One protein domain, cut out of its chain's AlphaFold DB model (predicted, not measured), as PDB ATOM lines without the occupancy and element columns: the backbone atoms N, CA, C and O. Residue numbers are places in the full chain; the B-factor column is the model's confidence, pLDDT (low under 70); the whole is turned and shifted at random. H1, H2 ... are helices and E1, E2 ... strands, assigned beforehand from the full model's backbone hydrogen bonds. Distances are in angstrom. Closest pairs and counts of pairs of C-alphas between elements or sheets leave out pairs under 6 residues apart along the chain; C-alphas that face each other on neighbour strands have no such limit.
ATOM      1  N   HIS A   3     -21.054 -27.065  12.687       98.44
ATOM      2  CA  HIS A   3     -19.666 -27.141  13.122       98.44
ATOM      3  C   HIS A   3     -18.792 -27.716  12.012       98.44
ATOM      4  O   HIS A   3     -19.258 -28.475  11.166       98.44
ATOM      5  N   VAL A   4     -17.522 -27.332  12.009       98.50
ATOM      6  CA  VAL A   4     -16.543 -27.672  10.987       98.50
ATOM      7  C   VAL A   4     -15.297 -28.283  11.619       98.50
ATOM      8  O   VAL A   4     -14.811 -27.818  12.652       98.50
ATOM      9  N   HIS A   5     -14.776 -29.323  10.976       98.62
ATOM     10  CA  HIS A   5     -13.466 -29.894  11.242       98.62
ATOM     11  C   HIS A   5     -12.662 -29.915   9.940       98.62
ATOM     12  O   HIS A   5     -13.028 -30.599   8.985       98.62
ATOM     13  N   HIS A   6     -11.572 -29.154   9.891       98.44
ATOM     14  CA  HIS A   6     -10.703 -29.088   8.719       98.44
ATOM     15  C   HIS A   6      -9.760 -30.288   8.660       98.44
ATOM     16  O   HIS A   6      -9.204 -30.692   9.680       98.44
ATOM     17  N   TYR A   7      -9.525 -30.800   7.457       98.06
ATOM     18  CA  TYR A   7      -8.553 -31.857   7.207       98.06
ATOM     19  C   TYR A   7      -7.808 -31.612   5.892       98.06
ATOM     20  O   TYR A   7      -8.211 -30.792   5.061       98.06
ATOM     21  N   THR A   8      -6.735 -32.373   5.679       97.12
ATOM     22  CA  THR A   8      -6.042 -32.453   4.390       97.12
ATOM     23  C   THR A   8      -5.961 -33.893   3.892       97.12
ATOM     24  O   THR A   8      -5.791 -34.829   4.672       97.12
ATOM     25  N   LEU A   9      -6.097 -34.082   2.578       94.19
ATOM     26  CA  LEU A   9      -5.850 -35.351   1.889       94.19
ATOM     27  C   LEU A   9      -4.869 -35.117   0.744       94.19
ATOM     28  O   LEU A   9      -5.204 -34.512  -0.277       94.19
ATOM     29  N   GLY A  10      -3.629 -35.576   0.930       90.50
ATOM     30  CA  GLY A  10      -2.517 -35.139   0.088       90.50
ATOM     31  C   GLY A  10      -2.369 -33.618   0.166       90.50
ATOM     32  O   GLY A  10      -2.334 -33.058   1.258       90.50
ATOM     33  N   ASP A  11      -2.358 -32.960  -0.991       91.31
ATOM     34  CA  ASP A  11      -2.222 -31.501  -1.096       91.31
ATOM     35  C   ASP A  11      -3.575 -30.758  -1.081       91.31
ATOM     36  O   ASP A  11      -3.629 -29.560  -1.352       91.31
ATOM     37  N   ARG A  12      -4.689 -31.463  -0.822       93.56
ATOM     38  CA  ARG A  12      -6.046 -30.900  -0.882       93.56
ATOM     39  C   ARG A  12      -6.612 -30.640   0.498       93.56
ATOM     40  O   ARG A  12      -6.594 -31.522   1.353       93.56
ATOM     41  N   GLU A  13      -7.190 -29.460   0.674       97.38
ATOM     42  CA  GLU A  13      -7.953 -29.104   1.865       97.38
ATOM     43  C   GLU A  13      -9.415 -29.525   1.710       97.38
ATOM     44  O   GLU A  13     -10.048 -29.267   0.683       97.38
ATOM     45  N   GLY A  14      -9.965 -30.120   2.761       98.44
ATOM     46  CA  GLY A  14     -11.388 -30.397   2.883       98.44
ATOM     47  C   GLY A  14     -11.889 -30.103   4.290       98.44
ATOM     48  O   GLY A  14     -11.127 -29.723   5.187       98.44
ATOM     49  N   ALA A  15     -13.191 -30.256   4.479       98.69
ATOM     50  CA  ALA A  15     -13.805 -30.101   5.783       98.69
ATOM     51  C   ALA A  15     -14.900 -31.137   6.007       98.69
ATOM     52  O   ALA A  15     -15.742 -31.359   5.141       98.69
ATOM     53  N   LEU A  16     -14.917 -31.725   7.197       98.88
ATOM     54  CA  LEU A  16     -16.096 -32.410   7.701       98.88
ATOM     55  C   LEU A  16     -17.020 -31.386   8.345       98.88
ATOM     56  O   LEU A  16     -16.552 -30.462   9.016       98.88
ATOM     57  N   LEU A  17     -18.321 -31.566   8.158       98.81
ATOM     58  CA  LEU A  17     -19.343 -30.765   8.816       98.81
ATOM     59  C   LEU A  17     -20.151 -31.632   9.773       98.81
ATOM     60  O   LEU A  17     -20.473 -32.770   9.441       98.81
ATOM     61  N   GLU A  18     -20.516 -31.064  10.916       98.56
ATOM     62  CA  GLU A  18     -21.534 -31.593  11.822       98.56
ATOM     63  C   GLU A  18     -22.732 -30.637  11.809       98.56
ATOM     64  O   GLU A  18     -22.593 -29.430  12.025       98.56
ATOM     65  N   VAL A  19     -23.904 -31.170  11.467       97.88
ATOM     66  CA  VAL A  19     -25.154 -30.426  11.292       97.88
ATOM     67  C   VAL A  19     -26.281 -31.199  11.955       97.88
ATOM     68  O   VAL A  19     -26.689 -32.259  11.482       97.88
ATOM     69  N   ASP A  20     -26.793 -30.646  13.052       95.75
ATOM     70  CA  ASP A  20     -27.908 -31.202  13.825       95.75
ATOM     71  C   ASP A  20     -27.691 -32.684  14.218       95.75
ATOM     72  O   ASP A  20     -28.621 -33.496  14.193       95.75
ATOM     73  N   GLY A  21     -26.450 -33.036  14.587       96.50
ATOM     74  CA  GLY A  21     -26.045 -34.385  14.984       96.50
ATOM     75  C   GLY A  21     -25.762 -35.351  13.831       96.50
ATOM     76  O   GLY A  21     -25.605 -36.544  14.082       96.50
ATOM     77  N   GLY A  22     -25.737 -34.877  12.583       98.56
ATOM     78  CA  GLY A  22     -25.312 -35.655  11.421       98.56
ATOM     79  C   GLY A  22     -24.063 -35.089  10.767       98.56
ATOM     80  O   GLY A  22     -23.794 -33.894  10.865       98.56
ATOM     81  N   TYR A  23     -23.321 -35.940  10.070       98.88
ATOM     82  CA  TYR A  23     -22.011 -35.609   9.525       98.88
ATOM     83  C   TYR A  23     -21.961 -35.744   8.005       98.88
ATOM     84  O   TYR A  23     -22.591 -36.625   7.415       98.88
ATOM     85  N   CYS A  24     -21.179 -34.882   7.364       98.75
ATOM     86  CA  CYS A  24     -20.889 -34.968   5.935       98.75
ATOM     87  C   CYS A  24     -19.498 -34.429   5.596       98.75
ATOM     88  O   CYS A  24     -18.809 -33.864   6.445       98.75
ATOM     89  N   ASP A  25     -19.087 -34.635   4.347       98.81
ATOM     90  CA  ASP A  25     -17.816 -34.172   3.798       98.81
ATOM     91  C   ASP A  25     -18.032 -33.049   2.778       98.81
ATOM     92  O   ASP A  25     -18.925 -33.143   1.940       98.81
ATOM     93  N   VAL A  26     -17.178 -32.029   2.823       98.69
ATOM     94  CA  VAL A  26     -17.036 -30.983   1.808       98.69
ATOM     95  C   VAL A  26     -15.595 -31.014   1.303       98.69
ATOM     96  O   VAL A  26     -14.691 -30.435   1.911       98.69
ATOM     97  N   HIS A  27     -15.390 -31.673   0.162       98.44
ATOM     98  CA  HIS A  27     -14.087 -31.801  -0.491       98.44
ATOM     99  C   HIS A  27     -14.114 -31.220  -1.915       98.44
ATOM    100  O   HIS A  27     -14.487 -31.919  -2.860       98.44
ATOM    101  N   PRO A  28     -13.772 -29.933  -2.098       98.12
ATOM    102  CA  PRO A  28     -13.812 -29.302  -3.411       98.12
ATOM    103  C   PRO A  28     -12.628 -29.707  -4.296       98.12
ATOM    104  O   PRO A  28     -11.505 -29.895  -3.825       98.12
ATOM    105  N   TRP A  29     -12.861 -29.711  -5.606       96.06
ATOM    106  CA  TRP A  29     -11.846 -29.834  -6.648       96.06
ATOM    107  C   TRP A  29     -11.807 -28.565  -7.511       96.06
ATOM    108  O   TRP A  29     -12.448 -28.516  -8.565       96.06
ATOM    109  N   PRO A  30     -11.059 -27.518  -7.107       95.94
ATOM    110  CA  PRO A  30     -10.968 -26.281  -7.886       95.94
ATOM    111  C   PRO A  30     -10.488 -26.478  -9.324       95.94
ATOM    112  O   PRO A  30     -10.934 -25.787 -10.235       95.94
ATOM    113  N   GLU A  31      -9.625 -27.464  -9.551       91.00
ATOM    114  CA  GLU A  31      -9.124 -27.850 -10.872       91.00
ATOM    115  C   GLU A  31     -10.210 -28.447 -11.772       91.00
ATOM    116  O   GLU A  31     -10.019 -28.523 -12.981       91.00
ATOM    117  N   LEU A  32     -11.339 -28.866 -11.193       87.94
ATOM    118  CA  LEU A  32     -12.523 -29.342 -11.906       87.94
ATOM    119  C   LEU A  32     -13.654 -28.297 -11.926       87.94
ATOM    120  O   LEU A  32     -14.759 -28.609 -12.360       87.94
ATOM    121  N   GLY A  33     -13.382 -27.064 -11.482       92.12
ATOM    122  CA  GLY A  33     -14.320 -25.940 -11.532       92.12
ATOM    123  C   GLY A  33     -15.012 -25.600 -10.210       92.12
ATOM    124  O   GLY A  33     -15.769 -24.630 -10.164       92.12
ATOM    125  N   ASP A  34     -14.747 -26.334  -9.124       97.00
ATOM    126  CA  ASP A  34     -15.312 -25.988  -7.820       97.00
ATOM    127  C   ASP A  34     -14.738 -24.678  -7.265       97.00
ATOM    128  O   ASP A  34     -13.600 -24.279  -7.517       97.00
ATOM    129  N   LEU A  35     -15.505 -24.024  -6.396       98.12
ATOM    130  CA  LEU A  35     -14.933 -22.991  -5.542       98.12
ATOM    131  C   LEU A  35     -13.973 -23.627  -4.512       98.12
ATOM    132  O   LEU A  35     -14.295 -24.690  -3.971       98.12
ATOM    133  N   PRO A  36     -12.841 -22.972  -4.173       98.19
ATOM    134  CA  PRO A  36     -11.971 -23.401  -3.077       98.19
ATOM    135  C   PRO A  36     -12.719 -23.522  -1.744       98.19
ATOM    136  O   PRO A  36     -13.698 -22.805  -1.516       98.19
ATOM    137  N   LEU A  37     -12.213 -24.364  -0.835       98.56
ATOM    138  CA  LEU A  37     -12.876 -24.706   0.431       98.56
ATOM    139  C   LEU A  37     -13.324 -23.476   1.226       98.56
ATOM    140  O   LEU A  37     -14.486 -23.387   1.613       98.56
ATOM    141  N   PHE A  38     -12.447 -22.487   1.412       98.06
ATOM    142  CA  PHE A  38     -12.799 -21.287   2.176       98.06
ATOM    143  C   PHE A  38     -14.003 -20.534   1.581       98.06
ATOM    144  O   PHE A  38     -14.836 -20.018   2.322       98.06
ATOM    145  N   LYS A  39     -14.143 -20.495   0.246       98.44
ATOM    146  CA  LYS A  39     -15.297 -19.867  -0.418       98.44
ATOM    147  C   LYS A  39     -16.560 -20.708  -0.262       98.44
ATOM    148  O   LYS A  39     -17.618 -20.135  -0.035       98.44
ATOM    149  N   GLN A  40     -16.448 -22.035  -0.354       98.56
ATOM    150  CA  GLN A  40     -17.564 -22.959  -0.109       98.56
ATOM    151  C   GLN A  40     -18.141 -22.746   1.301       98.56
ATOM    152  O   GLN A  40     -19.350 -22.583   1.458       98.56
ATOM    153  N   LEU A  41     -17.268 -22.684   2.312       98.50
ATOM    154  CA  LEU A  41     -17.648 -22.494   3.714       98.50
ATOM    155  C   LEU A  41     -18.205 -21.089   3.990       98.50
ATOM    156  O   LEU A  41     -19.189 -20.965   4.716       98.50
ATOM    157  N   ASN A  42     -17.635 -20.042   3.380       98.25
ATOM    158  CA  ASN A  42     -18.161 -18.677   3.501       98.25
ATOM    159  C   ASN A  42     -19.573 -18.553   2.912       98.25
ATOM    160  O   ASN A  42     -20.458 -18.018   3.573       98.25
ATOM    161  N   LEU A  43     -19.808 -19.095   1.713       98.38
ATOM    162  CA  LEU A  43     -21.143 -19.099   1.111       98.38
ATOM    163  C   LEU A  43     -22.137 -19.877   1.977       98.38
ATOM    164  O   LEU A  43     -23.239 -19.391   2.227       98.38
ATOM    165  N   LEU A  44     -21.732 -21.043   2.494       97.81
ATOM    166  CA  LEU A  44     -22.562 -21.849   3.387       97.81
ATOM    167  C   LEU A  44     -22.949 -21.079   4.659       97.81
ATOM    168  O   LEU A  44     -24.117 -21.084   5.045       97.81
ATOM    169  N   LYS A  45     -21.993 -20.375   5.274       96.88
ATOM    170  CA  LYS A  45     -22.224 -19.492   6.426       96.88
ATOM    171  C   LYS A  45     -23.215 -18.366   6.107       96.88
ATOM    172  O   LYS A  45     -24.044 -18.021   6.944       96.88
ATOM    173  N   GLU A  46     -23.161 -17.820   4.896       96.75
ATOM    174  CA  GLU A  46     -24.090 -16.797   4.396       96.75
ATOM    175  C   GLU A  46     -25.458 -17.371   3.970       96.75
ATOM    176  O   GLU A  46     -26.336 -16.629   3.529       96.75
ATOM    177  N   GLY A  47     -25.667 -18.687   4.096       96.38
ATOM    178  CA  GLY A  47     -26.902 -19.369   3.701       96.38
ATOM    179  C   GLY A  47     -27.016 -19.651   2.199       96.38
ATOM    180  O   GLY A  47     -28.078 -20.056   1.729       96.38
ATOM    181  N   THR A  48     -25.936 -19.460   1.440       98.12
ATOM    182  CA  THR A  48     -25.864 -19.760   0.007       98.12
ATOM    183  C   THR A  48     -25.235 -21.131  -0.221       98.12
ATOM    184  O   THR A  48     -24.126 -21.415   0.227       98.12
ATOM    185  N   LEU A  49     -25.933 -21.997  -0.957       98.25
ATOM    186  CA  LEU A  49     -25.461 -23.350  -1.244       98.25
ATOM    187  C   LEU A  49     -24.848 -23.440  -2.641       98.25
ATOM    188  O   LEU A  49     -25.437 -22.990  -3.624       98.25
ATOM    189  N   THR A  50     -23.689 -24.081  -2.726       98.38
ATOM    190  CA  THR A  50     -23.117 -24.583  -3.979       98.38
ATOM    191  C   THR A  50     -23.664 -25.991  -4.251       98.38
ATOM    192  O   THR A  50     -24.280 -26.584  -3.360       98.38
ATOM    193  N   PRO A  51     -23.443 -26.582  -5.441       97.75
ATOM    194  CA  PRO A  51     -23.802 -27.982  -5.680       97.75
ATOM    195  C   PRO A  51     -23.208 -28.936  -4.631       97.75
ATOM    196  O   PRO A  51     -23.937 -29.754  -4.070       97.75
ATOM    197  N   LEU A  52     -21.926 -28.747  -4.289       98.50
ATOM    198  CA  LEU A  52     -21.224 -29.547  -3.286       98.50
ATOM    199  C   LEU A  52     -21.846 -29.402  -1.892       98.50
ATOM    200  O   LEU A  52     -22.225 -30.397  -1.274       98.50
ATOM    201  N   THR A  53     -22.000 -28.174  -1.382       98.50
ATOM    202  CA  THR A  53     -22.533 -27.982  -0.021       98.50
ATOM    203  C   THR A  53     -24.006 -28.370   0.072       98.50
ATOM    204  O   THR A  53     -24.429 -28.899   1.098       98.50
ATOM    205  N   LYS A  54     -24.777 -28.222  -1.012       98.44
ATOM    206  CA  LYS A  54     -26.157 -28.715  -1.088       98.44
ATOM    207  C   LYS A  54     -26.233 -30.231  -0.885       98.44
ATOM    208  O   LYS A  54     -26.999 -30.680  -0.035       98.44
ATOM    209  N   GLN A  55     -25.452 -31.019  -1.629       98.56
ATOM    210  CA  GLN A  55     -25.446 -32.479  -1.454       98.56
ATOM    211  C   GLN A  55     -24.903 -32.881  -0.081       98.56
ATOM    212  O   GLN A  55     -25.467 -33.762   0.570       98.56
ATOM    213  N   SER A  56     -23.866 -32.190   0.394       98.69
ATOM    214  CA  SER A  56     -23.265 -32.425   1.710       98.69
ATOM    215  C   SER A  56     -24.299 -32.275   2.832       98.69
ATOM    216  O   SER A  56     -24.437 -33.167   3.667       98.69
ATOM    217  N   LEU A  57     -25.091 -31.197   2.836       98.56
ATOM    218  CA  LEU A  57     -26.146 -30.999   3.838       98.56
ATOM    219  C   LEU A  57     -27.259 -32.051   3.750       98.56
ATOM    220  O   LEU A  57     -27.772 -32.483   4.782       98.56
ATOM    221  N   GLU A  58     -27.619 -32.506   2.548       98.38
ATOM    222  CA  GLU A  58     -28.581 -33.607   2.407       98.38
ATOM    223  C   GLU A  58     -28.046 -34.918   2.990       98.38
ATOM    224  O   GLU A  58     -28.796 -35.660   3.632       98.38
ATOM    225  N   PHE A  59     -26.756 -35.208   2.815       98.75
ATOM    226  CA  PHE A  59     -26.128 -36.366   3.446       98.75
ATOM    227  C   PHE A  59     -26.052 -36.225   4.966       98.75
ATOM    228  O   PHE A  59     -26.443 -37.167   5.653       98.75
ATOM    229  N   ALA A  60     -25.689 -35.053   5.497       98.81
ATOM    230  CA  ALA A  60     -25.725 -34.807   6.941       98.81
ATOM    231  C   ALA A  60     -27.136 -35.000   7.515       98.81
ATOM    232  O   ALA A  60     -27.308 -35.631   8.553       98.81
ATOM    233  N   ARG A  61     -28.180 -34.550   6.806       98.69
ATOM    234  CA  ARG A  61     -29.576 -34.752   7.224       98.69
ATOM    235  C   ARG A  61     -29.960 -36.235   7.287       98.69
ATOM    236  O   ARG A  61     -30.670 -36.649   8.207       98.69
ATOM    237  N   LEU A  62     -29.539 -37.033   6.303       98.62
ATOM    238  CA  LEU A  62     -29.768 -38.483   6.295       98.62
ATOM    239  C   LEU A  62     -29.015 -39.170   7.437       98.62
ATOM    240  O   LEU A  62     -29.587 -40.019   8.124       98.62
ATOM    241  N   ASP A  63     -27.764 -38.772   7.646       98.88
ATOM    242  CA  ASP A  63     -26.892 -39.268   8.703       98.88
ATOM    243  C   ASP A  63     -27.483 -38.978  10.092       98.88
ATOM    244  O   ASP A  63     -27.752 -39.916  10.844       98.88
ATOM    245  N   ALA A  64     -27.856 -37.724  10.374       98.75
ATOM    246  CA  ALA A  64     -28.512 -37.306  11.617       98.75
ATOM    247  C   ALA A  64     -29.769 -38.141  11.914       98.75
ATOM    248  O   ALA A  64     -29.982 -38.634  13.028       98.75
ATOM    249  N   ALA A  65     -30.618 -38.334  10.898       98.62
ATOM    250  CA  ALA A  65     -31.858 -39.090  11.039       98.62
ATOM    251  C   ALA A  65     -31.615 -40.573  11.369       98.62
ATOM    252  O   ALA A  65     -32.415 -41.177  12.091       98.62
ATOM    253  N   ALA A  66     -30.542 -41.164  10.842       98.56
ATOM    254  CA  ALA A  66     -30.153 -42.541  11.125       98.56
ATOM    255  C   ALA A  66     -29.484 -42.683  12.501       98.56
ATOM    256  O   ALA A  66     -29.856 -43.588  13.253       98.56
ATOM    257  N   ARG A  67     -28.602 -41.749  12.879       98.50
ATOM    258  CA  ARG A  67     -27.969 -41.691  14.208       98.50
ATOM    259  C   ARG A  67     -28.981 -41.556  15.331       98.50
ATOM    260  O   ARG A  67     -28.957 -42.336  16.277       98.50
ATOM    261  N   LYS A  68     -29.975 -40.675  15.176       98.38
ATOM    262  CA  LYS A  68     -31.088 -40.535  16.132       98.38
ATOM    263  C   LYS A  68     -31.870 -41.839  16.348       98.38
ATOM    264  O   LYS A  68     -32.490 -42.023  17.392       98.38
ATOM    265  N   LYS A  69     -31.870 -42.730  15.354       98.19
ATOM    266  CA  LYS A  69     -32.515 -44.049  15.405       98.19
ATOM    267  C   LYS A  69     -31.556 -45.176  15.809       98.19
ATOM    268  O   LYS A  69     -31.997 -46.318  15.849       98.19
ATOM    269  N   GLY A  70     -30.280 -44.883  16.065       97.94
ATOM    270  CA  GLY A  70     -29.270 -45.878  16.424       97.94
ATOM    271  C   GLY A  70     -28.999 -46.919  15.334       97.94
ATOM    272  O   GLY A  70     -28.704 -48.061  15.667       97.94
ATOM    273  N   ARG A  71     -29.141 -46.565  14.046       97.44
ATOM    274  CA  ARG A  71     -28.932 -47.494  12.915       97.44
ATOM    275  C   ARG A  71     -27.874 -47.003  11.935       97.44
ATOM    276  O   ARG A  71     -27.729 -45.796  11.738       97.44
ATOM    277  N   GLY A  72     -27.219 -47.938  11.254       98.00
ATOM    278  CA  GLY A  72     -26.386 -47.655  10.086       98.00
ATOM    279  C   GLY A  72     -27.230 -47.383   8.833       98.00
ATOM    280  O   GLY A  72     -28.285 -47.985   8.620       98.00
ATOM    281  N   LEU A  73     -26.784 -46.470   7.971       98.00
ATOM    282  CA  LEU A  73     -27.452 -46.148   6.705       98.00
ATOM    283  C   LEU A  73     -27.269 -47.243   5.656       98.00
ATOM    284  O   LEU A  73     -28.180 -47.469   4.865       98.00
ATOM    285  N   LEU A  74     -26.133 -47.941   5.681       96.50
ATOM    286  CA  LEU A  74     -25.845 -49.046   4.765       96.50
ATOM    287  C   LEU A  74     -26.358 -50.407   5.251       96.50
ATOM    288  O   LEU A  74     -26.224 -51.400   4.540       96.50
ATOM    289  N   ASP A 265     -18.372 -43.537  14.366       98.06
ATOM    290  CA  ASP A 265     -18.849 -42.884  15.596       98.06
ATOM    291  C   ASP A 265     -17.687 -42.460  16.509       98.06
ATOM    292  O   ASP A 265     -17.517 -41.278  16.796       98.06
ATOM    293  N   HIS A 266     -16.801 -43.403  16.844       96.81
ATOM    294  CA  HIS A 266     -15.646 -43.153  17.710       96.81
ATOM    295  C   HIS A 266     -14.642 -42.134  17.139       96.81
ATOM    296  O   HIS A 266     -14.024 -41.393  17.899       96.81
ATOM    297  N   LEU A 267     -14.463 -42.087  15.812       98.19
ATOM    298  CA  LEU A 267     -13.553 -41.129  15.181       98.19
ATOM    299  C   LEU A 267     -14.163 -39.732  15.173       98.19
ATOM    300  O   LEU A 267     -13.475 -38.776  15.508       98.19
ATOM    301  N   LEU A 268     -15.446 -39.623  14.819       98.50
ATOM    302  CA  LEU A 268     -16.172 -38.354  14.729       98.50
ATOM    303  C   LEU A 268     -16.338 -37.685  16.101       98.50
ATOM    304  O   LEU A 268     -16.183 -36.467  16.205       98.50
ATOM    305  N   GLU A 269     -16.588 -38.472  17.152       96.50
ATOM    306  CA  GLU A 269     -16.625 -38.003  18.546       96.50
ATOM    307  C   GLU A 269     -15.269 -37.457  19.016       96.50
ATOM    308  O   GLU A 269     -15.217 -36.536  19.830       96.50
ATOM    309  N   GLY A 270     -14.169 -38.004  18.489       97.12
ATOM    310  CA  GLY A 270     -12.807 -37.598  18.835       97.12
ATOM    311  C   GLY A 270     -12.301 -36.344  18.115       97.12
ATOM    312  O   GLY A 270     -11.199 -35.882  18.419       97.12
ATOM    313  N   LEU A 271     -13.053 -35.792  17.157       97.94
ATOM    314  CA  LEU A 271     -12.615 -34.627  16.388       97.94
ATOM    315  C   LEU A 271     -12.805 -33.311  17.150       97.94
ATOM    316  O   LEU A 271     -13.764 -33.105  17.892       97.94
ATOM    317  N   SER A 272     -11.907 -32.364  16.884       97.25
ATOM    318  CA  SER A 272     -12.052 -30.976  17.324       97.25
ATOM    319  C   SER A 272     -12.976 -30.220  16.372       97.25
ATOM    320  O   SER A 272     -12.577 -29.901  15.249       97.25
ATOM    321  N   TRP A 273     -14.188 -29.920  16.835       98.12
ATOM    322  CA  TRP A 273     -15.218 -29.199  16.089       98.12
ATOM    323  C   TRP A 273     -15.199 -27.702  16.408       98.12
ATOM    324  O   TRP A 273     -15.158 -27.301  17.573       98.12
ATOM    325  N   GLN A 274     -15.250 -26.861  15.377       97.56
ATOM    326  CA  GLN A 274     -15.344 -25.406  15.505       97.56
ATOM    327  C   GLN A 274     -16.687 -24.931  14.968       97.56
ATOM    328  O   GLN A 274     -17.141 -25.419  13.942       97.56
ATOM    329  N   SER A 275     -17.340 -23.974  15.624       96.94
ATOM    330  CA  SER A 275     -18.572 -23.410  15.069       96.94
ATOM    331  C   SER A 275     -18.262 -22.670  13.770       96.94
ATOM    332  O   SER A 275     -17.379 -21.814  13.738       96.94
ATOM    333  N   LEU A 276     -19.033 -22.950  12.722       93.44
ATOM    334  CA  LEU A 276     -19.039 -22.165  11.494       93.44
ATOM    335  C   LEU A 276     -19.854 -20.885  11.751       93.44
ATOM    336  O   LEU A 276     -21.005 -20.766  11.331       93.44
TER     337      LEU A 276
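Overview. This is residues 3 to 74 and 265 to 276 of the 277 residues of an uncharacterized protein of Chlamydiae bacterium (UniProt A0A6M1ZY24). A small antiparallel sheet of three strands, E1, E2 and E3, is a wall with two helices over one face: the long H2 over E3 and the shorter H1 over E2. The small H3 only grazes the sheet, and the last printed stretch folds back beside E1, where residues 274 to 275 pair with residues 3 to 4. The printed part has 84 residues, with three named strands and three named helices in the order E1 E2 E3 H1 H2 H3; the class is mixed, helices and strands. The whole is compact, with a radius of gyration of the C-alphas of 13.0 A, and spans 38 by 25 by 25 A.

Along the chain. Begin with the sheet: find C-alpha 3 at (-19.666, -27.141, 13.122), where E1, residues 3 to 9, starts its 19.6 A. E2, residues 12 to 19, covers 22.7 A, and E3, residues 22 to 26, covers 13.5 A. H1 is residues 37 to 45, 12.3 A. Look next at C-alpha 51 at (-23.802, -27.982, -5.680); from there H2, residues 51 to 67, runs 24.5 A. H3, residues 265 to 269, is short and ends with C-alpha 269 at (-16.625, -38.003, 18.546).

Arrangement. The sheet runs E1, E2, E3, a meander, each strand the antiparallel neighbour of the one before. E1 and E2 form a hairpin at 154 degrees; look for N 5 and O 16, 2.9 A apart, within hydrogen-bond range. E2 and E3 form a hairpin at 158 degrees, with N 17 and O 24 within range at 2.9 A. H1 and H2 lie on the same face of the sheet, which gives two layers, helices on one face of a sheet. H2 lies over E3 at a height over the sheet of 5.4 A and runs along the strands, at 12 degrees to E3 on the local plane; their closest C-alphas are those of Gly 22 and Ala 64, 3.6 A apart. H1 lies over E2 at a height of 9.8 A; its closest C-alphas with E2 are Leu 37 and Gly 14, 6.4 A. H1 and H2 are close but not clearly touching, with the C-alphas of Leu 44 and Thr 53 closest at 7.0 A. H3 is apart from H1 and H2. In H1, H2 and H3 every O i to N i+4 pair is within hydrogen-bond range.

Size, cuts and confidence. The two C-alphas farthest apart, those of Glu 31 and Lys 69, are 38.7 A from each other. Residues 75 to 264 are not printed, and C-alphas 74 and 265 stand 14.3 A apart across this cut. Of the links that are printed whole, none is long. No printed residue is under 70 in pLDDT.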